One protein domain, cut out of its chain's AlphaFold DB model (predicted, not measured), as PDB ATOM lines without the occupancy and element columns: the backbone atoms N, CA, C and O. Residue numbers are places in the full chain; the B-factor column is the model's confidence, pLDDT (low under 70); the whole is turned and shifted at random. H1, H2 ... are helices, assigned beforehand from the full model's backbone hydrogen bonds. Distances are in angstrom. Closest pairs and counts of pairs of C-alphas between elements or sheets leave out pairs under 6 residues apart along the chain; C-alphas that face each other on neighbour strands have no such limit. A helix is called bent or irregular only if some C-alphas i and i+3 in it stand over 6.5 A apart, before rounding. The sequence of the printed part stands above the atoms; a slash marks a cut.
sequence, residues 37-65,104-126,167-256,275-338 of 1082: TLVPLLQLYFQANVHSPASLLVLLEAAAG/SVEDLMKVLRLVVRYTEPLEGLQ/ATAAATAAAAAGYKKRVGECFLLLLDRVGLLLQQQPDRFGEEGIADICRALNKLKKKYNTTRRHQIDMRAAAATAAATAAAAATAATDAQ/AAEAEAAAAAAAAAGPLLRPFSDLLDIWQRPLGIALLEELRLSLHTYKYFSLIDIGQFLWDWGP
ATOM      1  N   THR A  37       8.791  -6.674  58.731       91.06
ATOM      2  CA  THR A  37       7.472  -7.207  58.336       91.06
ATOM      3  C   THR A  37       7.567  -8.343  57.322       91.06
ATOM      4  O   THR A  37       6.684  -9.198  57.308       91.06
ATOM      5  N   LEU A  38       8.637  -8.429  56.524       93.06
ATOM      6  CA  LEU A  38       8.760  -9.438  55.465       93.06
ATOM      7  C   LEU A  38       8.817 -10.882  56.002       93.06
ATOM      8  O   LEU A  38       8.116 -11.755  55.483       93.06
ATOM      9  N   VAL A  39       9.589 -11.143  57.064       93.75
ATOM     10  CA  VAL A  39       9.654 -12.488  57.673       93.75
ATOM     11  C   VAL A  39       8.312 -12.890  58.313       93.75
ATOM     12  O   VAL A  39       7.827 -13.974  57.979       93.75
ATOM     13  N   PRO A  40       7.647 -12.051  59.139       94.94
ATOM     14  CA  PRO A  40       6.286 -12.324  59.602       94.94
ATOM     15  C   PRO A  40       5.263 -12.508  58.476       94.94
ATOM     16  O   PRO A  40       4.415 -13.385  58.596       94.94
ATOM     17  N   LEU A  41       5.338 -11.752  57.374       95.12
ATOM     18  CA  LEU A  41       4.420 -11.902  56.235       95.12
ATOM     19  C   LEU A  41       4.617 -13.233  55.501       95.12
ATOM     20  O   LEU A  41       3.632 -13.906  55.200       95.12
ATOM     21  N   LEU A  42       5.862 -13.660  55.267       93.31
ATOM     22  CA  LEU A  42       6.158 -14.989  54.715       93.31
ATOM     23  C   LEU A  42       5.732 -16.111  55.669       93.31
ATOM     24  O   LEU A  42       5.166 -17.114  55.235       93.31
ATOM     25  N   GLN A  43       5.960 -15.941  56.971       94.25
ATOM     26  CA  GLN A  43       5.515 -16.900  57.975       94.25
ATOM     27  C   GLN A  43       3.982 -16.984  58.033       94.25
ATOM     28  O   GLN A  43       3.453 -18.093  58.030       94.25
ATOM     29  N   LEU A  44       3.273 -15.851  58.014       94.75
ATOM     30  CA  LEU A  44       1.810 -15.781  57.967       94.75
ATOM     31  C   LEU A  44       1.269 -16.415  56.681       94.75
ATOM     32  O   LEU A  44       0.344 -17.214  56.754       94.75
ATOM     33  N   TYR A  45       1.871 -16.124  55.524       94.81
ATOM     34  CA  TYR A  45       1.500 -16.716  54.236       94.81
ATOM     35  C   TYR A  45       1.513 -18.255  54.299       94.81
ATOM     36  O   TYR A  45       0.538 -18.902  53.910       94.81
ATOM     37  N   PHE A  46       2.572 -18.845  54.867       93.12
ATOM     38  CA  PHE A  46       2.668 -20.299  55.037       93.12
ATOM     39  C   PHE A  46       1.814 -20.852  56.194       93.12
ATOM     40  O   PHE A  46       1.309 -21.967  56.082       93.12
ATOM     41  N   GLN A  47       1.627 -20.113  57.294       91.50
ATOM     42  CA  GLN A  47       0.825 -20.553  58.449       91.50
ATOM     43  C   GLN A  47      -0.684 -20.500  58.187       91.50
ATOM     44  O   GLN A  47      -1.389 -21.450  58.510       91.50
ATOM     45  N   ALA A  48      -1.171 -19.423  57.569       92.12
ATOM     46  CA  ALA A  48      -2.556 -19.290  57.122       92.12
ATOM     47  C   ALA A  48      -2.837 -20.094  55.836       92.12
ATOM     48  O   ALA A  48      -3.939 -20.024  55.298       92.12
ATOM     49  N   ASN A  49      -1.845 -20.858  55.355       85.44
ATOM     50  CA  ASN A  49      -1.926 -21.728  54.186       85.44
ATOM     51  C   ASN A  49      -2.498 -21.000  52.955       85.44
ATOM     52  O   ASN A  49      -3.326 -21.528  52.210       85.44
ATOM     53  N   VAL A  50      -2.077 -19.745  52.770       84.44
ATOM     54  CA  VAL A  50      -2.555 -18.880  51.694       84.44
ATOM     55  C   VAL A  50      -1.973 -19.415  50.396       84.44
ATOM     56  O   VAL A  50      -0.850 -19.102  50.034       84.44
ATOM     57  N   HIS A  51      -2.729 -20.227  49.664       77.44
ATOM     58  CA  HIS A  51      -2.311 -20.765  48.366       77.44
ATOM     59  C   HIS A  51      -2.381 -19.712  47.236       77.44
ATOM     60  O   HIS A  51      -2.768 -20.038  46.120       77.44
ATOM     61  N   SER A  52      -2.038 -18.446  47.517       91.50
ATOM     62  CA  SER A  52      -2.023 -17.351  46.536       91.50
ATOM     63  C   SER A  52      -0.639 -17.247  45.888       91.50
ATOM     64  O   SER A  52       0.238 -16.573  46.441       91.50
ATOM     65  N   PRO A  53      -0.411 -17.873  44.718       81.12
ATOM     66  CA  PRO A  53       0.894 -17.873  44.069       81.12
ATOM     67  C   PRO A  53       1.486 -16.461  43.913       81.12
ATOM     68  O   PRO A  53       2.623 -16.201  44.306       81.12
ATOM     69  N   ALA A  54       0.691 -15.509  43.420       88.12
ATOM     70  CA  ALA A  54       1.134 -14.134  43.205       88.12
ATOM     71  C   ALA A  54       1.679 -13.464  44.483       88.12
ATOM     72  O   ALA A  54       2.676 -12.748  44.422       88.12
ATOM     73  N   SER A  55       1.078 -13.732  45.647       91.12
ATOM     74  CA  SER A  55       1.498 -13.129  46.918       91.12
ATOM     75  C   SER A  55       2.861 -13.648  47.386       91.12
ATOM     76  O   SER A  55       3.672 -12.860  47.870       91.12
ATOM     77  N   LEU A  56       3.154 -14.941  47.194       91.88
ATOM     78  CA  LEU A  56       4.494 -15.479  47.454       91.88
ATOM     79  C   LEU A  56       5.528 -14.898  46.489       91.88
ATOM     80  O   LEU A  56       6.640 -14.613  46.921       91.88
ATOM     81  N   LEU A  57       5.173 -14.693  45.214       91.31
ATOM     82  CA  LEU A  57       6.094 -14.080  44.256       91.31
ATOM     83  C   LEU A  57       6.509 -12.680  44.708       91.31
ATOM     84  O   LEU A  57       7.698 -12.420  44.812       91.31
ATOM     85  N   VAL A  58       5.546 -11.821  45.054       93.44
ATOM     86  CA  VAL A  58       5.820 -10.445  45.505       93.44
ATOM     87  C   VAL A  58       6.700 -10.431  46.760       93.44
ATOM     88  O   VAL A  58       7.647  -9.651  46.840       93.44
ATOM     89  N   LEU A  59       6.444 -11.327  47.722       93.62
ATOM     90  CA  LEU A  59       7.281 -11.457  48.920       93.62
ATOM     91  C   LEU A  59       8.699 -11.966  48.598       93.62
ATOM     92  O   LEU A  59       9.655 -11.523  49.229       93.62
ATOM     93  N   LEU A  60       8.856 -12.865  47.621       91.50
ATOM     94  CA  LEU A  60      10.164 -13.366  47.185       91.50
ATOM     95  C   LEU A  60      10.934 -12.365  46.317       91.50
ATOM     96  O   LEU A  60      12.148 -12.284  46.454       91.50
ATOM     97  N   GLU A  61      10.268 -11.588  45.464       92.56
ATOM     98  CA  GLU A  61      10.897 -10.528  44.665       92.56
ATOM     99  C   GLU A  61      11.385  -9.388  45.568       92.56
ATOM    100  O   GLU A  61      12.533  -8.957  45.439       92.56
ATOM    101  N   ALA A  62      10.581  -8.996  46.566       91.81
ATOM    102  CA  ALA A  62      11.006  -8.075  47.619       91.81
ATOM    103  C   ALA A  62      12.188  -8.633  48.438       91.81
ATOM    104  O   ALA A  62      13.122  -7.894  48.746       91.81
ATOM    105  N   ALA A  63      12.190  -9.935  48.755       90.44
ATOM    106  CA  ALA A  63      13.289 -10.578  49.481       90.44
ATOM    107  C   ALA A  63      14.578 -10.725  48.653       90.44
ATOM    108  O   ALA A  63      15.679 -10.642  49.195       90.44
ATOM    109  N   ALA A  64      14.449 -10.928  47.341       88.06
ATOM    110  CA  ALA A  64      15.567 -11.000  46.405       88.06
ATOM    111  C   ALA A  64      16.168  -9.619  46.079       88.06
ATOM    112  O   ALA A  64      17.191  -9.555  45.400       88.06
ATOM    113  N   GLY A  65      15.551  -8.521  46.537       87.44
ATOM    114  CA  GLY A  65      15.960  -7.160  46.178       87.44
ATOM    115  C   GLY A  65      15.738  -6.850  44.695       87.44
ATOM    116  O   GLY A  65      16.474  -6.058  44.114       87.44
ATOM    117  N   SER A 104      18.599  -8.171  56.972       93.81
ATOM    118  CA  SER A 104      19.647  -8.705  57.837       93.81
ATOM    119  C   SER A 104      19.994 -10.139  57.416       93.81
ATOM    120  O   SER A 104      19.152 -10.860  56.875       93.81
ATOM    121  N   VAL A 105      21.226 -10.576  57.696       93.06
ATOM    122  CA  VAL A 105      21.659 -11.965  57.452       93.06
ATOM    123  C   VAL A 105      20.727 -12.958  58.156       93.06
ATOM    124  O   VAL A 105      20.339 -13.968  57.574       93.06
ATOM    125  N   GLU A 106      20.295 -12.643  59.380       94.00
ATOM    126  CA  GLU A 106      19.388 -13.494  60.151       94.00
ATOM    127  C   GLU A 106      17.995 -13.591  59.507       94.00
ATOM    128  O   GLU A 106      17.419 -14.678  59.433       94.00
ATOM    129  N   ASP A 107      17.457 -12.483  58.991       94.56
ATOM    130  CA  ASP A 107      16.160 -12.474  58.308       94.56
ATOM    131  C   ASP A 107      16.226 -13.196  56.965       94.56
ATOM    132  O   ASP A 107      15.345 -13.999  56.661       94.56
ATOM    133  N   LEU A 108      17.307 -13.011  56.206       94.12
ATOM    134  CA  LEU A 108      17.548 -13.747  54.967       94.12
ATOM    135  C   LEU A 108      17.643 -15.262  55.222       94.12
ATOM    136  O   LEU A 108      17.056 -16.056  54.483       94.12
ATOM    137  N   MET A 109      18.285 -15.670  56.319       94.38
ATOM    138  CA  MET A 109      18.317 -17.066  56.763       94.38
ATOM    139  C   MET A 109      16.944 -17.581  57.217       94.38
ATOM    140  O   MET A 109      16.597 -18.729  56.923       94.38
ATOM    141  N   LYS A 110      16.114 -16.758  57.873       94.75
ATOM    142  CA  LYS A 110      14.712 -17.109  58.179       94.75
ATOM    143  C   LYS A 110      13.897 -17.295  56.897       94.75
ATOM    144  O   LYS A 110      13.193 -18.299  56.792       94.75
ATOM    145  N   VAL A 111      14.036 -16.404  55.909       94.44
ATOM    146  CA  VAL A 111      13.408 -16.541  54.581       94.44
ATOM    147  C   VAL A 111      13.856 -17.844  53.919       94.44
ATOM    148  O   VAL A 111      13.004 -18.655  53.560       94.44
ATOM    149  N   LEU A 112      15.163 -18.116  53.837       94.69
ATOM    150  CA  LEU A 112      15.695 -19.345  53.238       94.69
ATOM    151  C   LEU A 112      15.128 -20.607  53.917       94.69
ATOM    152  O   LEU A 112      14.635 -21.509  53.235       94.69
ATOM    153  N   ARG A 113      15.118 -20.652  55.258       94.12
ATOM    154  CA  ARG A 113      14.534 -21.763  56.034       94.12
ATOM    155  C   ARG A 113      13.026 -21.920  55.787       94.12
ATOM    156  O   ARG A 113      12.559 -23.056  55.683       94.12
ATOM    157  N   LEU A 114      12.262 -20.825  55.697       94.62
ATOM    158  CA  LEU A 114      10.823 -20.852  55.397       94.62
ATOM    159  C   LEU A 114      10.563 -21.382  53.981       94.62
ATOM    160  O   LEU A 114       9.783 -22.321  53.814       94.62
ATOM    161  N   VAL A 115      11.265 -20.851  52.979       91.75
ATOM    162  CA  VAL A 115      11.106 -21.248  51.573       91.75
ATOM    163  C   VAL A 115      11.452 -22.726  51.383       91.75
ATOM    164  O   VAL A 115      10.625 -23.476  50.861       91.75
ATOM    165  N   VAL A 116      12.594 -23.191  51.902       92.69
ATOM    166  CA  VAL A 116      12.993 -24.616  51.860       92.69
ATOM    167  C   VAL A 116      12.003 -25.527  52.600       92.69
ATOM    168  O   VAL A 116      11.803 -26.678  52.208       92.69
ATOM    169  N   ARG A 117      11.373 -25.047  53.683       92.44
ATOM    170  CA  ARG A 117      10.401 -25.838  54.453       92.44
ATOM    171  C   ARG A 117       9.073 -25.994  53.713       92.44
ATOM    172  O   ARG A 117       8.563 -27.113  53.649       92.44
ATOM    173  N   TYR A 118       8.521 -24.904  53.185       87.38
ATOM    174  CA  TYR A 118       7.127 -24.855  52.736       87.38
ATOM    175  C   TYR A 118       6.928 -24.910  51.219       87.38
ATOM    176  O   TYR A 118       5.855 -25.307  50.777       87.38
ATOM    177  N   THR A 119       7.936 -24.574  50.411       80.31
ATOM    178  CA  THR A 119       7.806 -24.571  48.942       80.31
ATOM    179  C   THR A 119       8.473 -25.789  48.302       80.31
ATOM    180  O   THR A 119       9.266 -26.496  48.932       80.31
ATOM    181  N   GLU A 120       8.148 -26.053  47.038       82.81
ATOM    182  CA  GLU A 120       8.960 -26.877  46.130       82.81
ATOM    183  C   GLU A 120       9.428 -25.971  44.982       82.81
ATOM    184  O   GLU A 120       8.929 -26.058  43.863       82.81
ATOM    185  N   PRO A 121      10.342 -25.020  45.267       71.31
ATOM    186  CA  PRO A 121      10.608 -23.893  44.371       71.31
ATOM    187  C   PRO A 121      11.313 -24.351  43.088       71.31
ATOM    188  O   PRO A 121      11.241 -23.699  42.052       71.31
ATOM    189  N   LEU A 122      11.967 -25.512  43.154       79.88
ATOM    190  CA  LEU A 122      12.752 -26.100  42.081       79.88
ATOM    191  C   LEU A 122      11.905 -26.773  40.993       79.88
ATOM    192  O   LEU A 122      12.412 -26.947  39.891       79.88
ATOM    193  N   GLU A 123      10.632 -27.113  41.236       84.75
ATOM    194  CA  GLU A 123       9.778 -27.684  40.176       84.75
ATOM    195  C   GLU A 123       9.633 -26.730  38.980       84.75
ATOM    196  O   GLU A 123       9.545 -27.161  37.835       84.75
ATOM    197  N   GLY A 124       9.643 -25.420  39.233       83.38
ATOM    198  CA  GLY A 124       9.521 -24.407  38.190       83.38
ATOM    199  C   GLY A 124      10.745 -24.231  37.299       83.38
ATOM    200  O   GLY A 124      10.619 -23.784  36.159       83.38
ATOM    201  N   LEU A 125      11.934 -24.573  37.798       83.69
ATOM    202  CA  LEU A 125      13.204 -24.278  37.124       83.69
ATOM    203  C   LEU A 125      13.486 -25.156  35.905       83.69
ATOM    204  O   LEU A 125      14.433 -24.905  35.167       83.69
ATOM    205  N   GLN A 126      12.650 -26.156  35.644       81.69
ATOM    206  CA  GLN A 126      12.796 -27.027  34.475       81.69
ATOM    207  C   GLN A 126      12.427 -26.338  33.163       81.69
ATOM    208  O   GLN A 126      12.783 -26.838  32.092       81.69
ATOM    209  N   ALA A 167      -8.855 -27.108  26.303       86.31
ATOM    210  CA  ALA A 167      -8.145 -25.844  26.083       86.31
ATOM    211  C   ALA A 167      -8.055 -24.989  27.365       86.31
ATOM    212  O   ALA A 167      -7.006 -24.418  27.668       86.31
ATOM    213  N   THR A 168      -9.126 -24.955  28.164       89.81
ATOM    214  CA  THR A 168      -9.158 -24.237  29.452       89.81
ATOM    215  C   THR A 168      -8.246 -24.905  30.495       89.81
ATOM    216  O   THR A 168      -7.519 -24.224  31.227       89.81
ATOM    217  N   ALA A 169      -8.215 -26.241  30.532       84.56
ATOM    218  CA  ALA A 169      -7.293 -27.007  31.372       84.56
ATOM    219  C   ALA A 169      -5.821 -26.786  30.964       84.56
ATOM    220  O   ALA A 169      -4.966 -26.562  31.822       84.56
ATOM    221  N   ALA A 170      -5.520 -26.755  29.663       83.50
ATOM    222  CA  ALA A 170      -4.181 -26.457  29.155       83.50
ATOM    223  C   ALA A 170      -3.725 -25.028  29.511       83.50
ATOM    224  O   ALA A 170      -2.606 -24.840  29.992       83.50
ATOM    225  N   ALA A 171      -4.595 -24.023  29.357       87.81
ATOM    226  CA  ALA A 171      -4.286 -22.633  29.702       87.81
ATOM    227  C   ALA A 171      -4.019 -22.442  31.209       87.81
ATOM    228  O   ALA A 171      -3.070 -21.754  31.599       87.81
ATOM    229  N   THR A 172      -4.809 -23.089  32.070       87.19
ATOM    230  CA  THR A 172      -4.601 -23.046  33.530       87.19
ATOM    231  C   THR A 172      -3.335 -23.794  33.962       87.19
ATOM    232  O   THR A 172      -2.588 -23.284  34.802       87.19
ATOM    233  N   ALA A 173      -3.017 -24.932  33.337       85.12
ATOM    234  CA  ALA A 173      -1.751 -25.637  33.547       85.12
ATOM    235  C   ALA A 173      -0.532 -24.800  33.105       85.12
ATOM    236  O   ALA A 173       0.455 -24.711  33.840       85.12
ATOM    237  N   ALA A 174      -0.613 -24.122  31.953       86.81
ATOM    238  CA  ALA A 174       0.439 -23.230  31.463       86.81
ATOM    239  C   ALA A 174       0.667 -22.030  32.403       86.81
ATOM    240  O   ALA A 174       1.813 -21.707  32.731       86.81
ATOM    241  N   ALA A 175      -0.407 -21.417  32.915       87.25
ATOM    242  CA  ALA A 175      -0.318 -20.343  33.905       87.25
ATOM    243  C   ALA A 175       0.333 -20.818  35.220       87.25
ATOM    244  O   ALA A 175       1.203 -20.131  35.768       87.25
ATOM    245  N   ALA A 176      -0.022 -22.015  35.699       86.81
ATOM    246  CA  ALA A 176       0.592 -22.625  36.878       86.81
ATOM    247  C   ALA A 176       2.090 -22.930  36.666       86.81
ATOM    248  O   ALA A 176       2.904 -22.647  37.548       86.81
ATOM    249  N   ALA A 177       2.478 -23.437  35.491       87.38
ATOM    250  CA  ALA A 177       3.878 -23.679  35.136       87.38
ATOM    251  C   ALA A 177       4.692 -22.370  35.060       87.38
ATOM    252  O   ALA A 177       5.764 -22.268  35.663       87.38
ATOM    253  N   GLY A 178       4.155 -21.339  34.397       89.88
ATOM    254  CA  GLY A 178       4.771 -20.009  34.320       89.88
ATOM    255  C   GLY A 178       4.890 -19.311  35.680       89.88
ATOM    256  O   GLY A 178       5.830 -18.547  35.912       89.88
ATOM    257  N   TYR A 179       3.981 -19.598  36.615       89.44
ATOM    258  CA  TYR A 179       4.137 -19.187  38.006       89.44
ATOM    259  C   TYR A 179       5.269 -19.944  38.715       89.44
ATOM    260  O   TYR A 179       6.173 -19.298  39.250       89.44
ATOM    261  N   LYS A 180       5.257 -21.290  38.695       89.25
ATOM    262  CA  LYS A 180       6.308 -22.102  39.334       89.25
ATOM    263  C   LYS A 180       7.694 -21.653  38.858       89.25
ATOM    264  O   LYS A 180       8.581 -21.459  39.686       89.25
ATOM    265  N   LYS A 181       7.866 -21.418  37.549       92.88
ATOM    266  CA  LYS A 181       9.118 -20.924  36.948       92.88
ATOM    267  C   LYS A 181       9.624 -19.641  37.607       92.88
ATOM    268  O   LYS A 181      10.777 -19.599  38.024       92.88
ATOM    269  N   ARG A 182       8.756 -18.638  37.776       92.38
ATOM    270  CA  ARG A 182       9.123 -17.363  38.414       92.38
ATOM    271  C   ARG A 182       9.476 -17.520  39.898       92.38
ATOM    272  O   ARG A 182      10.412 -16.871  40.352       92.38
ATOM    273  N   VAL A 183       8.812 -18.411  40.643       90.12
ATOM    274  CA  VAL A 183       9.220 -18.749  42.029       90.12
ATOM    275  C   VAL A 183      10.618 -19.351  42.057       90.12
ATOM    276  O   VAL A 183      11.432 -18.969  42.895       90.12
ATOM    277  N   GLY A 184      10.900 -20.266  41.129       91.44
ATOM    278  CA  GLY A 184      12.223 -20.845  40.947       91.44
ATOM    279  C   GLY A 184      13.284 -19.780  40.687       91.44
ATOM    280  O   GLY A 184      14.292 -19.739  41.383       91.44
ATOM    281  N   GLU A 185      13.037 -18.878  39.736       93.25
ATOM    282  CA  GLU A 185      13.937 -17.761  39.411       93.25
ATOM    283  C   GLU A 185      14.171 -16.836  40.618       93.25
ATOM    284  O   GLU A 185      15.315 -16.489  40.911       93.25
ATOM    285  N   CYS A 186      13.128 -16.499  41.385       92.81
ATOM    286  CA  CYS A 186      13.277 -15.691  42.602       92.81
ATOM    287  C   CYS A 186      14.045 -16.431  43.706       92.81
ATOM    288  O   CYS A 186      14.823 -15.816  44.431       92.81
ATOM    289  N   PHE A 187      13.877 -17.752  43.822       94.38
ATOM    290  CA  PHE A 187      14.661 -18.573  44.744       94.38
ATOM    291  C   PHE A 187      16.145 -18.630  44.347       94.38
ATOM    292  O   PHE A 187      17.011 -18.555  45.216       94.38
ATOM    293  N   LEU A 188      16.449 -18.701  43.049       94.88
ATOM    294  CA  LEU A 188      17.820 -18.615  42.544       94.88
ATOM    295  C   LEU A 188      18.459 -17.254  42.861       94.88
ATOM    296  O   LEU A 188      19.563 -17.223  43.399       94.88
ATOM    297  N   LEU A 189      17.742 -16.148  42.629       94.81
ATOM    298  CA  LEU A 189      18.204 -14.803  43.001       94.81
ATOM    299  C   LEU A 189      18.410 -14.657  44.519       94.81
ATOM    300  O   LEU A 189      19.378 -14.033  44.950       94.81
ATOM    301  N   LEU A 190      17.547 -15.272  45.336       94.75
ATOM    302  CA  LEU A 190      17.714 -15.320  46.790       94.75
ATOM    303  C   LEU A 190      19.015 -16.044  47.178       94.75
ATOM    304  O   LEU A 190      19.763 -15.530  48.005       94.75
ATOM    305  N   LEU A 191      19.313 -17.203  46.574       95.56
ATOM    306  CA  LEU A 191      20.575 -17.920  46.807       95.56
ATOM    307  C   LEU A 191      21.790 -17.091  46.372       95.56
ATOM    308  O   LEU A 191      22.772 -17.031  47.111       95.56
ATOM    309  N   ASP A 192      21.722 -16.414  45.226       96.12
ATOM    310  CA  ASP A 192      22.809 -15.549  44.752       96.12
ATOM    311  C   ASP A 192      23.031 -14.363  45.702       96.12
ATOM    312  O   ASP A 192      24.175 -14.019  46.002       96.12
ATOM    313  N   ARG A 193      21.956 -13.786  46.257       95.19
ATOM    314  CA  ARG A 193      22.033 -12.718  47.266       95.19
ATOM    315  C   ARG A 193      22.601 -13.207  48.601       95.19
ATOM    316  O   ARG A 193      23.397 -12.482  49.193       95.19
ATOM    317  N   VAL A 194      22.252 -14.420  49.051       95.81
ATOM    318  CA  VAL A 194      22.904 -15.073  50.208       95.81
ATOM    319  C   VAL A 194      24.400 -15.239  49.936       95.81
ATOM    320  O   VAL A 194      25.205 -14.897  50.794       95.81
ATOM    321  N   GLY A 195      24.775 -15.697  48.737       95.75
ATOM    322  CA  GLY A 195      26.170 -15.873  48.336       95.75
ATOM    323  C   GLY A 195      26.971 -14.575  48.345       95.75
ATOM    324  O   GLY A 195      28.014 -14.507  48.986       95.75
ATOM    325  N   LEU A 196      26.450 -13.519  47.717       95.88
ATOM    326  CA  LEU A 196      27.092 -12.200  47.710       95.88
ATOM    327  C   LEU A 196      27.246 -11.617  49.124       95.88
ATOM    328  O   LEU A 196      28.275 -11.020  49.427       95.88
ATOM    329  N   LEU A 197      26.259 -11.806  50.005       95.62
ATOM    330  CA  LEU A 197      26.372 -11.377  51.403       95.62
ATOM    331  C   LEU A 197      27.390 -12.216  52.185       95.62
ATOM    332  O   LEU A 197      28.098 -11.657  53.018       95.62
ATOM    333  N   LEU A 198      27.497 -13.518  51.902       96.25
ATOM    334  CA  LEU A 198      28.502 -14.395  52.506       96.25
ATOM    335  C   LEU A 198      29.925 -13.999  52.069       96.25
ATOM    336  O   LEU A 198      30.812 -13.973  52.912       96.25
ATOM    337  N   GLN A 199      30.130 -13.591  50.808       95.75
ATOM    338  CA  GLN A 199      31.417 -13.038  50.342       95.75
ATOM    339  C   GLN A 199      31.739 -11.670  50.959       95.75
ATOM    340  O   GLN A 199      32.893 -11.379  51.255       95.75
ATOM    341  N   GLN A 200      30.735 -10.806  51.135       96.06
ATOM    342  CA  GLN A 200      30.946  -9.454  51.664       96.06
ATOM    343  C   GLN A 200      31.134  -9.420  53.186       96.06
ATOM    344  O   GLN A 200      31.787  -8.507  53.693       96.06
ATOM    345  N   GLN A 201      30.489 -10.329  53.923       95.81
ATOM    346  CA  GLN A 201      30.390 -10.294  55.388       95.81
ATOM    347  C   GLN A 201      30.405 -11.715  55.998       95.81
ATOM    348  O   GLN A 201      29.456 -12.069  56.707       95.81
ATOM    349  N   PRO A 202      31.454 -12.534  55.764       94.81
ATOM    350  CA  PRO A 202      31.515 -13.919  56.252       94.81
ATOM    351  C   PRO A 202      31.359 -14.009  57.779       94.81
ATOM    352  O   PRO A 202      30.523 -14.770  58.277       94.81
ATOM    353  N   ASP A 203      32.031 -13.114  58.513       94.81
ATOM    354  CA  ASP A 203      31.960 -12.989  59.978       94.81
ATOM    355  C   ASP A 203      30.526 -12.856  60.523       94.81
ATOM    356  O   ASP A 203      30.251 -13.234  61.662       94.81
ATOM    357  N   ARG A 204      29.586 -12.309  59.732       95.31
ATOM    358  CA  ARG A 204      28.191 -12.107  60.161       95.31
ATOM    359  C   ARG A 204      27.304 -13.336  60.015       95.31
ATOM    360  O   ARG A 204      26.262 -13.386  60.666       95.31
ATOM    361  N   PHE A 205      27.670 -14.296  59.170       95.19
ATOM    362  CA  PHE A 205      26.980 -15.586  59.137       95.19
ATOM    363  C   PHE A 205      27.442 -16.460  60.300       95.19
ATOM    364  O   PHE A 205      26.624 -17.140  60.927       95.19
ATOM    365  N   GLY A 206      28.744 -16.419  60.590       94.69
ATOM    366  CA  GLY A 206      29.377 -17.280  61.576       94.69
ATOM    367  C   GLY A 206      29.222 -18.770  61.252       94.69
ATOM    368  O   GLY A 206      28.585 -19.190  60.281       94.69
ATOM    369  N   GLU A 207      29.793 -19.602  62.116       94.19
ATOM    370  CA  GLU A 207      29.845 -21.049  61.890       94.19
ATOM    371  C   GLU A 207      28.460 -21.709  61.837       94.19
ATOM    372  O   GLU A 207      28.232 -22.659  61.086       94.19
ATOM    373  N   GLU A 208      27.526 -21.211  62.649       93.62
ATOM    374  CA  GLU A 208      26.174 -21.758  62.766       93.62
ATOM    375  C   GLU A 208      25.288 -21.329  61.586       93.62
ATOM    376  O   GLU A 208      24.515 -22.145  61.083       93.62
ATOM    377  N   GLY A 209      25.461 -20.106  61.065       94.62
ATOM    378  CA  GLY A 209      24.777 -19.656  59.853       94.62
ATOM    379  C   GLY A 209      25.188 -20.467  58.626       94.62
ATOM    380  O   GLY A 209      24.323 -20.918  57.874       94.62
ATOM    381  N   ILE A 210      26.486 -20.735  58.457       95.75
ATOM    382  CA  ILE A 210      27.006 -21.531  57.333       95.75
ATOM    383  C   ILE A 210      26.556 -22.995  57.436       95.75
ATOM    384  O   ILE A 210      26.080 -23.564  56.450       95.75
ATOM    385  N   ALA A 211      26.597 -23.589  58.634       94.69
ATOM    386  CA  ALA A 211      26.044 -24.924  58.864       94.69
ATOM    387  C   ALA A 211      24.540 -24.996  58.531       94.69
ATOM    388  O   ALA A 211      24.088 -25.969  57.923       94.69
ATOM    389  N   ASP A 212      23.763 -23.960  58.858       95.06
ATOM    390  CA  ASP A 212      22.340 -23.899  58.521       95.06
ATOM    391  C   ASP A 212      22.053 -23.664  57.031       95.06
ATOM    392  O   ASP A 212      21.051 -24.189  56.537       95.06
ATOM    393  N   ILE A 213      22.917 -22.951  56.295       95.62
ATOM    394  CA  ILE A 213      22.857 -22.883  54.822       95.62
ATOM    395  C   ILE A 213      23.029 -24.296  54.252       95.62
ATOM    396  O   ILE A 213      22.148 -24.787  53.540       95.62
ATOM    397  N   CYS A 214      24.110 -24.986  54.628       96.06
ATOM    398  CA  CYS A 214      24.409 -26.359  54.204       96.06
ATOM    399  C   CYS A 214      23.250 -27.323  54.520       96.06
ATOM    400  O   CYS A 214      22.795 -28.082  53.657       96.06
ATOM    401  N   ARG A 215      22.697 -27.243  55.735       95.62
ATOM    402  CA  ARG A 215      21.560 -28.056  56.192       95.62
ATOM    403  C   ARG A 215      20.269 -27.752  55.423       95.62
ATOM    404  O   ARG A 215      19.529 -28.680  55.079       95.62
ATOM    405  N   ALA A 216      19.987 -26.482  55.125       94.56
ATOM    406  CA  ALA A 216      18.831 -26.080  54.322       94.56
ATOM    407  C   ALA A 216      18.947 -26.590  52.874       94.56
ATOM    408  O   ALA A 216      17.999 -27.186  52.355       94.56
ATOM    409  N   LEU A 217      20.120 -26.450  52.255       94.88
ATOM    410  CA  LEU A 217      20.400 -26.954  50.909       94.88
ATOM    411  C   LEU A 217      20.271 -28.485  50.838       94.88
ATOM    412  O   LEU A 217      19.525 -29.001  50.003       94.88
ATOM    413  N   ASN A 218      20.883 -29.227  51.768       94.50
ATOM    414  CA  ASN A 218      20.738 -30.688  51.853       94.50
ATOM    415  C   ASN A 218      19.272 -31.124  52.004       94.50
ATOM    416  O   ASN A 218      18.823 -32.081  51.362       94.50
ATOM    417  N   LYS A 219      18.487 -30.397  52.809       95.25
ATOM    418  CA  LYS A 219      17.052 -30.661  52.974       95.25
ATOM    419  C   LYS A 219      16.264 -30.410  51.685       95.25
ATOM    420  O   LYS A 219      15.400 -31.223  51.352       95.25
ATOM    421  N   LEU A 220      16.583 -29.345  50.949       93.88
ATOM    422  CA  LEU A 220      15.989 -29.040  49.645       93.88
ATOM    423  C   LEU A 220      16.300 -30.138  48.616       93.88
ATOM    424  O   LEU A 220      15.376 -30.670  47.999       93.88
ATOM    425  N   LYS A 221      17.572 -30.544  48.502       94.56
ATOM    426  CA  LYS A 221      18.019 -31.643  47.627       94.56
ATOM    427  C   LYS A 221      17.296 -32.951  47.938       94.56
ATOM    428  O   LYS A 221      16.790 -33.616  47.035       94.56
ATOM    429  N   LYS A 222      17.176 -33.299  49.223       94.19
ATOM    430  CA  LYS A 222      16.460 -34.501  49.677       94.19
ATOM    431  C   LYS A 222      14.960 -34.449  49.374       94.19
ATOM    432  O   LYS A 222      14.400 -35.475  48.988       94.19
ATOM    433  N   LYS A 223      14.313 -33.287  49.530       93.31
ATOM    434  CA  LYS A 223      12.893 -33.094  49.195       93.31
ATOM    435  C   LYS A 223      12.672 -33.281  47.691       93.31
ATOM    436  O   LYS A 223      11.958 -34.195  47.303       93.31
ATOM    437  N   TYR A 224      13.404 -32.534  46.865       93.00
ATOM    438  CA  TYR A 224      13.327 -32.621  45.405       93.00
ATOM    439  C   TYR A 224      13.602 -34.033  44.865       93.00
ATOM    440  O   TYR A 224      12.839 -34.541  44.050       93.00
ATOM    441  N   ASN A 225      14.645 -34.714  45.355       92.62
ATOM    442  CA  ASN A 225      14.938 -36.090  44.940       92.62
ATOM    443  C   ASN A 225      13.840 -37.084  45.359       92.62
ATOM    444  O   ASN A 225      13.668 -38.110  44.704       92.62
ATOM    445  N   THR A 226      13.087 -36.785  46.422       94.12
ATOM    446  CA  THR A 226      11.930 -37.585  46.851       94.12
ATOM    447  C   THR A 226      10.743 -37.354  45.913       94.12
ATOM    448  O   THR A 226      10.183 -38.329  45.419       94.12
ATOM    449  N   THR A 227      10.422 -36.095  45.581       91.94
ATOM    450  CA  THR A 227       9.386 -35.747  44.587       91.94
ATOM    451  C   THR A 227       9.717 -36.341  43.212       91.94
ATOM    452  O   THR A 227       8.864 -36.958  42.577       91.94
ATOM    453  N   ARG A 228      10.986 -36.264  42.782       93.75
ATOM    454  CA  ARG A 228      11.471 -36.855  41.522       93.75
ATOM    455  C   ARG A 228      11.300 -38.371  41.496       93.75
ATOM    456  O   ARG A 228      10.793 -38.894  40.512       93.75
ATOM    457  N   ARG A 229      11.684 -39.075  42.567       92.88
ATOM    458  CA  ARG A 229      11.463 -40.528  42.681       92.88
ATOM    459  C   ARG A 229       9.977 -40.876  42.641       92.88
ATOM    460  O   ARG A 229       9.610 -41.780  41.907       92.88
ATOM    461  N   HIS A 230       9.126 -40.107  43.318       93.44
ATOM    462  CA  HIS A 230       7.683 -40.327  43.267       93.44
ATOM    463  C   HIS A 230       7.107 -40.152  41.849       93.44
ATOM    464  O   HIS A 230       6.281 -40.959  41.433       93.44
ATOM    465  N   GLN A 231       7.581 -39.175  41.068       91.56
ATOM    466  CA  GLN A 231       7.202 -39.057  39.652       91.56
ATOM    467  C   GLN A 231       7.724 -40.208  38.780       91.56
ATOM    468  O   GLN A 231       7.019 -40.628  37.864       91.56
ATOM    469  N   ILE A 232       8.935 -40.719  39.044       92.94
ATOM    470  CA  ILE A 232       9.465 -41.920  38.374       92.94
ATOM    471  C   ILE A 232       8.562 -43.118  38.692       92.94
ATOM    472  O   ILE A 232       8.083 -43.760  37.763       92.94
ATOM    473  N   ASP A 233       8.257 -43.363  39.972       93.56
ATOM    474  CA  ASP A 233       7.378 -44.453  40.419       93.56
ATOM    475  C   ASP A 233       5.973 -44.340  39.790       93.56
ATOM    476  O   ASP A 233       5.449 -45.321  39.267       93.56
ATOM    477  N   MET A 234       5.375 -43.141  39.775       89.81
ATOM    478  CA  MET A 234       4.062 -42.885  39.161       89.81
ATOM    479  C   MET A 234       4.067 -43.129  37.647       89.81
ATOM    480  O   MET A 234       3.131 -43.727  37.119       89.81
ATOM    481  N   ARG A 235       5.122 -42.705  36.938       91.31
ATOM    482  CA  ARG A 235       5.268 -42.953  35.494       91.31
ATOM    483  C   ARG A 235       5.555 -44.422  35.187       91.31
ATOM    484  O   ARG A 235       5.024 -44.924  34.206       91.31
ATOM    485  N   ALA A 236       6.335 -45.116  36.014       91.44
ATOM    486  CA  ALA A 236       6.577 -46.551  35.879       91.44
ATOM    487  C   ALA A 236       5.290 -47.359  36.115       91.44
ATOM    488  O   ALA A 236       4.979 -48.264  35.339       91.44
ATOM    489  N   ALA A 237       4.493 -46.984  37.121       90.88
ATOM    490  CA  ALA A 237       3.175 -47.565  37.361       90.88
ATOM    491  C   ALA A 237       2.216 -47.308  36.186       90.88
ATOM    492  O   ALA A 237       1.592 -48.248  35.699       90.88
ATOM    493  N   ALA A 238       2.148 -46.075  35.671       90.38
ATOM    494  CA  ALA A 238       1.298 -45.744  34.526       90.38
ATOM    495  C   ALA A 238       1.750 -46.434  33.223       90.38
ATOM    496  O   ALA A 238       0.912 -46.908  32.461       90.38
ATOM    497  N   ALA A 239       3.060 -46.562  32.986       89.94
ATOM    498  CA  ALA A 239       3.603 -47.321  31.859       89.94
ATOM    499  C   ALA A 239       3.305 -48.825  31.982       89.94
ATOM    500  O   ALA A 239       2.975 -49.463  30.986       89.94
ATOM    501  N   THR A 240       3.354 -49.376  33.200       92.62
ATOM    502  CA  THR A 240       2.957 -50.767  33.467       92.62
ATOM    503  C   THR A 240       1.462 -50.961  33.211       92.62
ATOM    504  O   THR A 240       1.098 -51.898  32.511       92.62
ATOM    505  N   ALA A 241       0.609 -50.047  33.689       88.44
ATOM    506  CA  ALA A 241      -0.835 -50.076  33.450       88.44
ATOM    507  C   ALA A 241      -1.181 -49.978  31.951       88.44
ATOM    508  O   ALA A 241      -1.999 -50.749  31.448       88.44
ATOM    509  N   ALA A 242      -0.507 -49.090  31.213       87.56
ATOM    510  CA  ALA A 242      -0.653 -48.976  29.764       87.56
ATOM    511  C   ALA A 242      -0.193 -50.251  29.032       87.56
ATOM    512  O   ALA A 242      -0.869 -50.702  28.109       87.56
ATOM    513  N   ALA A 243       0.909 -50.874  29.465       90.25
ATOM    514  CA  ALA A 243       1.379 -52.141  28.909       90.25
ATOM    515  C   ALA A 243       0.411 -53.303  29.199       90.25
ATOM    516  O   ALA A 243       0.146 -54.107  28.305       90.25
ATOM    517  N   THR A 244      -0.169 -53.380  30.404       91.44
ATOM    518  CA  THR A 244      -1.187 -54.393  30.728       91.44
ATOM    519  C   THR A 244      -2.488 -54.176  29.960       91.44
ATOM    520  O   THR A 244      -3.069 -55.150  29.490       91.44
ATOM    521  N   ALA A 245      -2.917 -52.926  29.761       86.94
ATOM    522  CA  ALA A 245      -4.106 -52.621  28.968       86.94
ATOM    523  C   ALA A 245      -3.890 -52.922  27.473       86.94
ATOM    524  O   ALA A 245      -4.764 -53.499  26.830       86.94
ATOM    525  N   ALA A 246      -2.701 -52.627  26.931       87.06
ATOM    526  CA  ALA A 246      -2.326 -53.019  25.574       87.06
ATOM    527  C   ALA A 246      -2.306 -54.550  25.402       87.06
ATOM    528  O   ALA A 246      -2.867 -55.058  24.435       87.06
ATOM    529  N   ALA A 247      -1.737 -55.286  26.366       90.50
ATOM    530  CA  ALA A 247      -1.728 -56.751  26.360       90.50
ATOM    531  C   ALA A 247      -3.145 -57.354  26.455       90.50
ATOM    532  O   ALA A 247      -3.452 -58.335  25.771       90.50
ATOM    533  N   ALA A 248      -4.027 -56.753  27.260       87.25
ATOM    534  CA  ALA A 248      -5.434 -57.142  27.351       87.25
ATOM    535  C   ALA A 248      -6.188 -56.871  26.037       87.25
ATOM    536  O   ALA A 248      -6.951 -57.724  25.585       87.25
ATOM    537  N   ALA A 249      -5.932 -55.731  25.385       85.06
ATOM    538  CA  ALA A 249      -6.508 -55.407  24.084       85.06
ATOM    539  C   ALA A 249      -6.060 -56.394  22.991       85.06
ATOM    540  O   ALA A 249      -6.908 -56.876  22.242       85.06
ATOM    541  N   THR A 250      -4.772 -56.769  22.946       90.69
ATOM    542  CA  THR A 250      -4.285 -57.798  22.007       90.69
ATOM    543  C   THR A 250      -4.910 -59.166  22.278       90.69
ATOM    544  O   THR A 250      -5.400 -59.805  21.348       90.69
ATOM    545  N   ALA A 251      -5.002 -59.580  23.548       88.31
ATOM    546  CA  ALA A 251      -5.638 -60.845  23.920       88.31
ATOM    547  C   ALA A 251      -7.138 -60.875  23.562       88.31
ATOM    548  O   ALA A 251      -7.652 -61.912  23.144       88.31
ATOM    549  N   ALA A 252      -7.839 -59.742  23.675       83.38
ATOM    550  CA  ALA A 252      -9.235 -59.618  23.261       83.38
ATOM    551  C   ALA A 252      -9.409 -59.716  21.733       83.38
ATOM    552  O   ALA A 252     -10.359 -60.355  21.273       83.38
ATOM    553  N   THR A 253      -8.496 -59.143  20.938       87.44
ATOM    554  CA  THR A 253      -8.522 -59.296  19.471       87.44
ATOM    555  C   THR A 253      -8.164 -60.712  19.017       87.44
ATOM    556  O   THR A 253      -8.844 -61.244  18.140       87.44
ATOM    557  N   ASP A 254      -7.185 -61.368  19.645       87.38
ATOM    558  CA  ASP A 254      -6.847 -62.767  19.347       87.38
ATOM    559  C   ASP A 254      -8.007 -63.710  19.713       87.38
ATOM    560  O   ASP A 254      -8.365 -64.605  18.940       87.38
ATOM    561  N   ALA A 255      -8.674 -63.461  20.847       83.69
ATOM    562  CA  ALA A 255      -9.880 -64.187  21.234       83.69
ATOM    563  C   ALA A 255     -10.996 -64.038  20.183       83.69
ATOM    564  O   ALA A 255     -11.558 -65.050  19.762       83.69
ATOM    565  N   GLN A 256     -11.261 -62.818  19.692       82.00
ATOM    566  CA  GLN A 256     -12.245 -62.579  18.623       82.00
ATOM    567  C   GLN A 256     -11.902 -63.296  17.310       82.00
ATOM    568  O   GLN A 256     -12.804 -63.822  16.658       82.00
ATOM    569  N   ALA A 275     -10.305 -50.083  27.075       78.06
ATOM    570  CA  ALA A 275      -9.928 -48.828  26.423       78.06
ATOM    571  C   ALA A 275     -10.092 -47.616  27.360       78.06
ATOM    572  O   ALA A 275      -9.214 -46.752  27.394       78.06
ATOM    573  N   ALA A 276     -11.162 -47.575  28.161       82.50
ATOM    574  CA  ALA A 276     -11.380 -46.524  29.153       82.50
ATOM    575  C   ALA A 276     -10.333 -46.560  30.285       82.50
ATOM    576  O   ALA A 276      -9.851 -45.506  30.705       82.50
ATOM    577  N   GLU A 277      -9.918 -47.748  30.744       77.69
ATOM    578  CA  GLU A 277      -8.809 -47.882  31.702       77.69
ATOM    579  C   GLU A 277      -7.463 -47.435  31.105       77.69
ATOM    580  O   GLU A 277      -6.693 -46.737  31.773       77.69
ATOM    581  N   ALA A 278      -7.189 -47.763  29.835       76.19
ATOM    582  CA  ALA A 278      -5.993 -47.297  29.130       76.19
ATOM    583  C   ALA A 278      -5.964 -45.763  28.991       76.19
ATOM    584  O   ALA A 278      -4.931 -45.134  29.240       76.19
ATOM    585  N   GLU A 279      -7.097 -45.153  28.635       81.25
ATOM    586  CA  GLU A 279      -7.240 -43.700  28.515       81.25
ATOM    587  C   GLU A 279      -7.107 -43.007  29.882       81.25
ATOM    588  O   GLU A 279      -6.400 -42.004  29.999       81.25
ATOM    589  N   ALA A 280      -7.672 -43.585  30.949       81.00
ATOM    590  CA  ALA A 280      -7.496 -43.099  32.317       81.00
ATOM    591  C   ALA A 280      -6.030 -43.189  32.793       81.00
ATOM    592  O   ALA A 280      -5.523 -42.247  33.412       81.00
ATOM    593  N   ALA A 281      -5.317 -44.273  32.469       76.06
ATOM    594  CA  ALA A 281      -3.892 -44.421  32.775       76.06
ATOM    595  C   ALA A 281      -3.023 -43.414  31.994       76.06
ATOM    596  O   ALA A 281      -2.109 -42.808  32.563       76.06
ATOM    597  N   ALA A 282      -3.336 -43.176  30.716       77.00
ATOM    598  CA  ALA A 282      -2.675 -42.160  29.897       77.00
ATOM    599  C   ALA A 282      -2.945 -40.734  30.415       77.00
ATOM    600  O   ALA A 282      -2.016 -39.928  30.518       77.00
ATOM    601  N   ALA A 283      -4.181 -40.434  30.826       81.56
ATOM    602  CA  ALA A 283      -4.546 -39.163  31.446       81.56
ATOM    603  C   ALA A 283      -3.820 -38.945  32.787       81.56
ATOM    604  O   ALA A 283      -3.313 -37.850  33.041       81.56
ATOM    605  N   ALA A 284      -3.681 -39.987  33.617       76.75
ATOM    606  CA  ALA A 284      -2.898 -39.929  34.853       76.75
ATOM    607  C   ALA A 284      -1.397 -39.691  34.588       76.75
ATOM    608  O   ALA A 284      -0.762 -38.899  35.291       76.75
ATOM    609  N   ALA A 285      -0.830 -40.312  33.546       75.31
ATOM    610  CA  ALA A 285       0.550 -40.068  33.120       75.31
ATOM    611  C   ALA A 285       0.764 -38.634  32.599       75.31
ATOM    612  O   ALA A 285       1.783 -38.013  32.909       75.31
ATOM    613  N   ALA A 286      -0.200 -38.090  31.848       78.75
ATOM    614  CA  ALA A 286      -0.175 -36.708  31.370       78.75
ATOM    615  C   ALA A 286      -0.302 -35.697  32.527       78.75
ATOM    616  O   ALA A 286       0.440 -34.712  32.577       78.75
ATOM    617  N   ALA A 287      -1.174 -35.973  33.502       78.31
ATOM    618  CA  ALA A 287      -1.364 -35.148  34.696       78.31
ATOM    619  C   ALA A 287      -0.118 -35.081  35.602       78.31
ATOM    620  O   ALA A 287       0.069 -34.092  36.312       78.31
ATOM    621  N   ALA A 288       0.764 -36.086  35.558       77.38
ATOM    622  CA  ALA A 288       2.020 -36.096  36.314       77.38
ATOM    623  C   ALA A 288       3.059 -35.058  35.829       77.38
ATOM    624  O   ALA A 288       4.055 -34.830  36.518       77.38
ATOM    625  N   GLY A 289       2.840 -34.420  34.670       85.62
ATOM    626  CA  GLY A 289       3.742 -33.412  34.105       85.62
ATOM    627  C   GLY A 289       5.071 -33.984  33.581       85.62
ATOM    628  O   GLY A 289       5.277 -35.203  33.589       85.62
ATOM    629  N   PRO A 290       5.986 -33.135  33.069       89.19
ATOM    630  CA  PRO A 290       7.324 -33.562  32.656       89.19
ATOM    631  C   PRO A 290       8.123 -34.109  33.849       89.19
ATOM    632  O   PRO A 290       8.003 -33.611  34.964       89.19
ATOM    633  N   LEU A 291       8.950 -35.132  33.604       91.25
ATOM    634  CA  LEU A 291       9.773 -35.747  34.647       91.25
ATOM    635  C   LEU A 291      10.744 -34.720  35.236       91.25
ATOM    636  O   LEU A 291      11.505 -34.107  34.480       91.25
ATOM    637  N   LEU A 292      10.797 -34.608  36.569       93.44
ATOM    638  CA  LEU A 292      11.778 -33.732  37.201       93.44
ATOM    639  C   LEU A 292      13.212 -34.110  36.760       93.44
ATOM    640  O   LEU A 292      13.622 -35.275  36.838       93.44
ATOM    641  N   ARG A 293      13.996 -33.122  36.306       93.50
ATOM    642  CA  ARG A 293      15.410 -33.304  35.907       93.50
ATOM    643  C   ARG A 293      16.272 -33.747  37.101       93.50
ATOM    644  O   ARG A 293      15.868 -33.514  38.242       93.50
ATOM    645  N   PRO A 294      17.448 -34.370  36.905       92.62
ATOM    646  CA  PRO A 294      18.428 -34.524  37.980       92.62
ATOM    647  C   PRO A 294      18.687 -33.192  38.701       92.62
ATOM    648  O   PRO A 294      18.651 -32.127  38.091       92.62
ATOM    649  N   PHE A 295      18.912 -33.245  40.016       90.88
ATOM    650  CA  PHE A 295      19.095 -32.034  40.823       90.88
ATOM    651  C   PHE A 295      20.331 -31.225  40.378       90.88
ATOM    652  O   PHE A 295      20.278 -29.998  40.337       90.88
ATOM    653  N   SER A 296      21.412 -31.922  40.013       89.12
ATOM    654  CA  SER A 296      22.660 -31.369  39.462       89.12
ATOM    655  C   SER A 296      22.423 -30.415  38.293       89.12
ATOM    656  O   SER A 296      22.981 -29.327  38.253       89.12
ATOM    657  N   ASP A 297      21.545 -30.811  37.376       91.12
ATOM    658  CA  ASP A 297      21.301 -30.129  36.103       91.12
ATOM    659  C   ASP A 297      20.426 -28.878  36.282       91.12
ATOM    660  O   ASP A 297      20.268 -28.071  35.365       91.12
ATOM    661  N   LEU A 298      19.789 -28.763  37.449       91.56
ATOM    662  CA  LEU A 298      18.834 -27.720  37.797       91.56
ATOM    663  C   LEU A 298      19.449 -26.671  38.731       91.56
ATOM    664  O   LEU A 298      19.078 -25.498  38.663       91.56
ATOM    665  N   LEU A 299      20.392 -27.080  39.582       92.88
ATOM    666  CA  LEU A 299      21.126 -26.198  40.481       92.88
ATOM    667  C   LEU A 299      22.592 -26.641  40.597       92.88
ATOM    668  O   LEU A 299      22.981 -27.285  41.575       92.88
ATOM    669  N   ASP A 300      23.420 -26.220  39.639       92.25
ATOM    670  CA  ASP A 300      24.867 -26.170  39.853       92.25
ATOM    671  C   ASP A 300      25.169 -25.020  40.824       92.25
ATOM    672  O   ASP A 300      25.146 -23.837  40.472       92.25
ATOM    673  N   ILE A 301      25.375 -25.377  42.091       91.69
ATOM    674  CA  ILE A 301      25.629 -24.404  43.150       91.69
ATOM    675  C   ILE A 301      27.030 -23.800  43.057       91.69
ATOM    676  O   ILE A 301      27.213 -22.662  43.479       91.69
ATOM    677  N   TRP A 302      28.002 -24.520  42.489       93.12
ATOM    678  CA  TRP A 302      29.408 -24.106  42.454       93.12
ATOM    679  C   TRP A 302      29.678 -23.035  41.400       93.12
ATOM    680  O   TRP A 302      30.565 -22.210  41.593       93.12
ATOM    681  N   GLN A 303      28.873 -22.991  40.335       93.31
ATOM    682  CA  GLN A 303      28.879 -21.884  39.369       93.31
ATOM    683  C   GLN A 303      28.192 -20.608  39.892       93.31
ATOM    684  O   GLN A 303      28.244 -19.568  39.236       93.31
ATOM    685  N   ARG A 304      27.526 -20.666  41.052       95.12
ATOM    686  CA  ARG A 304      26.795 -19.534  41.639       95.12
ATOM    687  C   ARG A 304      27.619 -18.837  42.723       95.12
ATOM    688  O   ARG A 304      28.401 -19.509  43.399       95.12
ATOM    689  N   PRO A 305      27.391 -17.529  42.978       96.38
ATOM    690  CA  PRO A 305      28.060 -16.794  44.053       96.38
ATOM    691  C   PRO A 305      28.029 -17.527  45.396       96.38
ATOM    692  O   PRO A 305      29.010 -17.504  46.124       96.38
ATOM    693  N   LEU A 306      26.940 -18.244  45.702       95.75
ATOM    694  CA  LEU A 306      26.811 -19.024  46.934       95.75
ATOM    695  C   LEU A 306      27.805 -20.187  47.043       95.75
ATOM    696  O   LEU A 306      28.379 -20.378  48.109       95.75
ATOM    697  N   GLY A 307      28.020 -20.965  45.980       94.38
ATOM    698  CA  GLY A 307      28.989 -22.061  46.021       94.38
ATOM    699  C   GLY A 307      30.428 -21.560  46.030       94.38
ATOM    700  O   GLY A 307      31.252 -22.134  46.734       94.38
ATOM    701  N   ILE A 308      30.718 -20.463  45.323       94.69
ATOM    702  CA  ILE A 308      32.032 -19.803  45.365       94.69
ATOM    703  C   ILE A 308      32.317 -19.307  46.791       94.69
ATOM    704  O   ILE A 308      33.326 -19.696  47.376       94.69
ATOM    705  N   ALA A 309      31.377 -18.569  47.391       95.56
ATOM    706  CA  ALA A 309      31.459 -18.091  48.771       95.56
ATOM    707  C   ALA A 309      31.674 -19.230  49.778       95.56
ATOM    708  O   ALA A 309      32.539 -19.144  50.646       95.56
ATOM    709  N   LEU A 310      30.912 -20.324  49.645       95.19
ATOM    710  CA  LEU A 310      31.067 -21.501  50.497       95.19
ATOM    711  C   LEU A 310      32.431 -22.178  50.294       95.19
ATOM    712  O   LEU A 310      33.017 -22.620  51.274       95.19
ATOM    713  N   LEU A 311      32.976 -22.258  49.074       94.06
ATOM    714  CA  LEU A 311      34.317 -22.821  48.852       94.06
ATOM    715  C   LEU A 311      35.424 -21.961  49.466       94.06
ATOM    716  O   LEU A 311      36.375 -22.515  50.018       94.06
ATOM    717  N   GLU A 312      35.324 -20.639  49.355       94.06
ATOM    718  CA  GLU A 312      36.288 -19.700  49.935       94.06
ATOM    719  C   GLU A 312      36.249 -19.769  51.467       94.06
ATOM    720  O   GLU A 312      37.269 -20.040  52.103       94.06
ATOM    721  N   GLU A 313      35.059 -19.653  52.053       93.38
ATOM    722  CA  GLU A 313      34.879 -19.612  53.503       93.38
ATOM    723  C   GLU A 313      35.165 -20.964  54.177       93.38
ATOM    724  O   GLU A 313      35.829 -21.028  55.213       93.38
ATOM    725  N   LEU A 314      34.756 -22.085  53.568       92.12
ATOM    726  CA  LEU A 314      35.092 -23.410  54.099       92.12
ATOM    727  C   LEU A 314      36.600 -23.685  54.040       92.12
ATOM    728  O   LEU A 314      37.124 -24.343  54.937       92.12
ATOM    729  N   ARG A 315      37.332 -23.167  53.043       88.69
ATOM    730  CA  ARG A 315      38.799 -23.310  52.994       88.69
ATOM    731  C   ARG A 315      39.508 -22.547  54.108       88.69
ATOM    732  O   ARG A 315      40.518 -23.041  54.603       88.69
ATOM    733  N   LEU A 316      39.007 -21.371  54.483       84.69
ATOM    734  CA  LEU A 316      39.615 -20.528  55.515       84.69
ATOM    735  C   LEU A 316      39.255 -21.003  56.930       84.69
ATOM    736  O   LEU A 316      40.127 -21.083  57.796       84.69
ATOM    737  N   SER A 317      37.993 -21.380  57.147       82.06
ATOM    738  CA  SER A 317      37.430 -21.531  58.494       82.06
ATOM    739  C   SER A 317      37.300 -22.984  58.975       82.06
ATOM    740  O   SER A 317      36.957 -23.214  60.131       82.06
ATOM    741  N   LEU A 318      37.645 -23.993  58.155       85.25
ATOM    742  CA  LEU A 318      37.587 -25.434  58.500       85.25
ATOM    743  C   LEU A 318      38.238 -25.815  59.849       85.25
ATOM    744  O   LEU A 318      37.863 -26.824  60.443       85.25
ATOM    745  N   HIS A 319      39.204 -25.028  60.333       85.25
ATOM    746  CA  HIS A 319      39.890 -25.249  61.609       85.25
ATOM    747  C   HIS A 319      39.198 -24.642  62.839       85.25
ATOM    748  O   HIS A 319      39.547 -25.034  63.953       85.25
ATOM    749  N   THR A 320      38.247 -23.717  62.675       85.88
ATOM    750  CA  THR A 320      37.510 -23.118  63.804       85.88
ATOM    751  C   THR A 320      36.197 -23.849  64.088       85.88
ATOM    752  O   THR A 320      35.842 -24.002  65.258       85.88
ATOM    753  N   TYR A 321      35.534 -24.379  63.045       88.25
ATOM    754  CA  TYR A 321      34.204 -24.988  63.150       88.25
ATOM    755  C   TYR A 321      34.059 -26.001  64.289       88.25
ATOM    756  O   TYR A 321      34.726 -27.042  64.335       88.25
ATOM    757  N   LYS A 322      33.044 -25.772  65.132       92.69
ATOM    758  CA  LYS A 322      32.528 -26.787  66.065       92.69
ATOM    759  C   LYS A 322      32.244 -28.110  65.334       92.69
ATOM    760  O   LYS A 322      31.630 -28.133  64.267       92.69
ATOM    761  N   TYR A 323      32.577 -29.234  65.976       86.75
ATOM    762  CA  TYR A 323      32.436 -30.592  65.422       86.75
ATOM    763  C   TYR A 323      31.046 -30.908  64.832       86.75
ATOM    764  O   TYR A 323      30.948 -31.617  63.838       86.75
ATOM    765  N   PHE A 324      29.964 -30.368  65.403       84.00
ATOM    766  CA  PHE A 324      28.613 -30.561  64.863       84.00
ATOM    767  C   PHE A 324      28.400 -29.855  63.517       84.00
ATOM    768  O   PHE A 324      27.859 -30.469  62.600       84.00
ATOM    769  N   SER A 325      28.886 -28.619  63.363       88.75
ATOM    770  CA  SER A 325      28.831 -27.878  62.096       88.75
ATOM    771  C   SER A 325      29.618 -28.595  60.998       88.75
ATOM    772  O   SER A 325      29.143 -28.692  59.868       88.75
ATOM    773  N   LEU A 326      30.769 -29.190  61.344       88.88
ATOM    774  CA  LEU A 326      31.565 -30.015  60.425       88.88
ATOM    775  C   LEU A 326      30.810 -31.245  59.894       88.88
ATOM    776  O   LEU A 326      31.121 -31.700  58.796       88.88
ATOM    777  N   ILE A 327      29.812 -31.778  60.610       88.62
ATOM    778  CA  ILE A 327      28.987 -32.893  60.114       88.62
ATOM    779  C   ILE A 327      28.004 -32.403  59.043       88.62
ATOM    780  O   ILE A 327      27.925 -33.014  57.979       88.62
ATOM    781  N   ASP A 328      27.280 -31.304  59.284       89.06
ATOM    782  CA  ASP A 328      26.353 -30.732  58.290       89.06
ATOM    783  C   ASP A 328      27.103 -30.251  57.032       89.06
ATOM    784  O   ASP A 328      26.663 -30.501  55.906       89.06
ATOM    785  N   ILE A 329      28.263 -29.612  57.223       89.81
ATOM    786  CA  ILE A 329      29.176 -29.175  56.156       89.81
ATOM    787  C   ILE A 329      29.774 -30.377  55.423       89.81
ATOM    788  O   ILE A 329      29.761 -30.408  54.197       89.81
ATOM    789  N   GLY A 330      30.268 -31.387  56.141       90.06
ATOM    790  CA  GLY A 330      30.846 -32.594  55.549       90.06
ATOM    791  C   GLY A 330      29.819 -33.391  54.746       90.06
ATOM    792  O   GLY A 330      30.120 -33.836  53.642       90.06
ATOM    793  N   GLN A 331      28.580 -33.493  55.240       90.69
ATOM    794  CA  GLN A 331      27.480 -34.071  54.473       90.69
ATOM    795  C   GLN A 331      27.162 -33.229  53.232       90.69
ATOM    796  O   GLN A 331      26.955 -33.796  52.165       90.69
ATOM    797  N   PHE A 332      27.139 -31.896  53.338       93.25
ATOM    798  CA  PHE A 332      26.956 -31.022  52.178       93.25
ATOM    799  C   PHE A 332      28.073 -31.209  51.140       93.25
ATOM    800  O   PHE A 332      27.775 -31.459  49.978       93.25
ATOM    801  N   LEU A 333      29.344 -31.198  51.538       91.50
ATOM    802  CA  LEU A 333      30.472 -31.430  50.629       91.50
ATOM    803  C   LEU A 333      30.455 -32.837  50.010       91.50
ATOM    804  O   LEU A 333      30.815 -32.981  48.846       91.50
ATOM    805  N   TRP A 334      30.003 -33.858  50.740       91.44
ATOM    806  CA  TRP A 334      29.824 -35.209  50.200       91.44
ATOM    807  C   TRP A 334      28.671 -35.287  49.191       91.44
ATOM    808  O   TRP A 334      28.826 -35.838  48.104       91.44
ATOM    809  N   ASP A 335      27.510 -34.725  49.535       89.19
ATOM    810  CA  ASP A 335      26.327 -34.757  48.679       89.19
ATOM    811  C   ASP A 335      26.494 -33.854  47.441       89.19
ATOM    812  O   ASP A 335      25.936 -34.162  46.386       89.19
ATOM    813  N   TRP A 336      27.202 -32.730  47.543       88.44
ATOM    814  CA  TRP A 336      27.254 -31.700  46.497       88.44
ATOM    815  C   TRP A 336      28.603 -31.554  45.815       88.44
ATOM    816  O   TRP A 336      28.656 -30.895  44.780       88.44
ATOM    817  N   GLY A 337      29.677 -32.115  46.375       85.56
ATOM    818  CA  GLY A 337      31.032 -31.956  45.859       85.56
ATOM    819  C   GLY A 337      31.108 -32.252  44.356       85.56
ATOM    820  O   GLY A 337      30.439 -33.178  43.886       85.56
ATOM    821  N   PRO A 338      31.878 -31.461  43.586       75.56
ATOM    822  CA  PRO A 338      31.971 -31.648  42.147       75.56
ATOM    823  C   PRO A 338      32.452 -33.070  41.852       75.56
ATOM    824  O   PRO A 338      33.555 -33.451  42.246       75.56
TER     825      PRO A 338
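AT A GLANCE: This is residues 37 to 65, 104 to 126, 167 to 256 and 275 to 338 of the 1082 residues of an uncharacterized protein of Eimeria praecox (UniProt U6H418). Two long helices, H5 and H6, joined at one end by a tight link, open from there as a narrow V; H6 makes the length of the whole, and H3 packs on both near the joined end. The hairpin of H1 and H2 packs on H3 and H5, H4 packs on H5, H9 and H10 pack on H5 and H6 near the joined end, H7 runs along H6 farther out, and residues 167 to 172 and 250 to 256 stick out. The printed part has 206 residues, with ten named helices, H1 to H10 in order, and no named strand; the class is all helix. It is loose, with a radius of gyration of the C-alphas of 21.6 A, and spans 78 by 36 by 27 A.

HOW THE PARTS SIT: H1, residues 37 to 47, and H2, residues 53 to 63, form a helical hairpin; they touch at Leu 42 and Leu 59, whose C-alphas are the closest, 6.9 A apart. H3, residues 105 to 118, touches H1, the same way at a shallow tilt of 16 degrees, closest at the C-alphas of Val 39 and Val 111, 6.3 A. H4, residues 121 to 126, touches residues 177 to 187 of H5, residues 167 to 200, closest at the C-alphas of Gly 124 and Lys 181, 3.7 A. H5 touches H2 with residues 179 to 190 alone, closest at the C-alphas of Leu 60 and Cys 186, 6.0 A. H6, residues 202 to 256, has a kink of 63 degrees near residue 209 and is irregular, with C-alphas 204 and 207 9.3 A apart. H5 and H6 are close but not clearly touching, opposite ways at a shallow tilt of 26 degrees, closest at the C-alphas of Leu 198 and Phe 205, 6.9 A. H3 touches residues 204 to 220 of H6, closest at the C-alphas of Val 116 and Leu 220, 5.8 A. H1, H2, H3, H5 and H6 form an up and down bundle, each running against the one before it. H7, residues 275 to 287, touches H6 opposite ways at a shallow tilt of 16 degrees, closest at the C-alphas of Ala 242 and Ala 278, 5.6 A. H8, residues 295 to 298, only just touches H4 and H6, with 3 pairs of C-alphas within 8 A each. H9, residues 305 to 317, touches H5, closest at the C-alphas of Gly 195 and Leu 306, 3.5 A. H10, residues 323 to 336, touches H6 at a steep tilt of 41 degrees, closest at the C-alphas of Ala 211 and Ser 325, 5.2 A. Every O i to N i+4 pair is within hydrogen-bond range in H1, H2, H3, H5, H7, H9 and H10; H6 has 49 of 51, H4 has 0 of 2 but 1 of 3 O i to N i+3 pairs, and H8 is too short for an O i to N i+4 pair.

IN THESE COORDINATES: H1 begins at C-alpha 37, (7.472, -7.207, 58.336). H5 measures 49.5 A and H6 75.5 A from first to last C-alpha, H3 20.0 A and H10 19.7 A. H6 ends at C-alpha 256, (-12.245, -62.579, 18.623), and H10 at C-alpha 336, (27.254, -31.700, 46.497).

THE WHOLE: The C-alphas farthest apart, those of Asp 203 and Gln 256, are 78.3 A apart. Residues 66 to 103, 127 to 166 and 257 to 274 are not printed; the C-alpha gaps across these cuts are 12.3 A, 22.6 A and 16.0 A. Of the links that are printed whole, none is long. The mean pLDDT of the printed part is 90.1, and no printed residue is under 70.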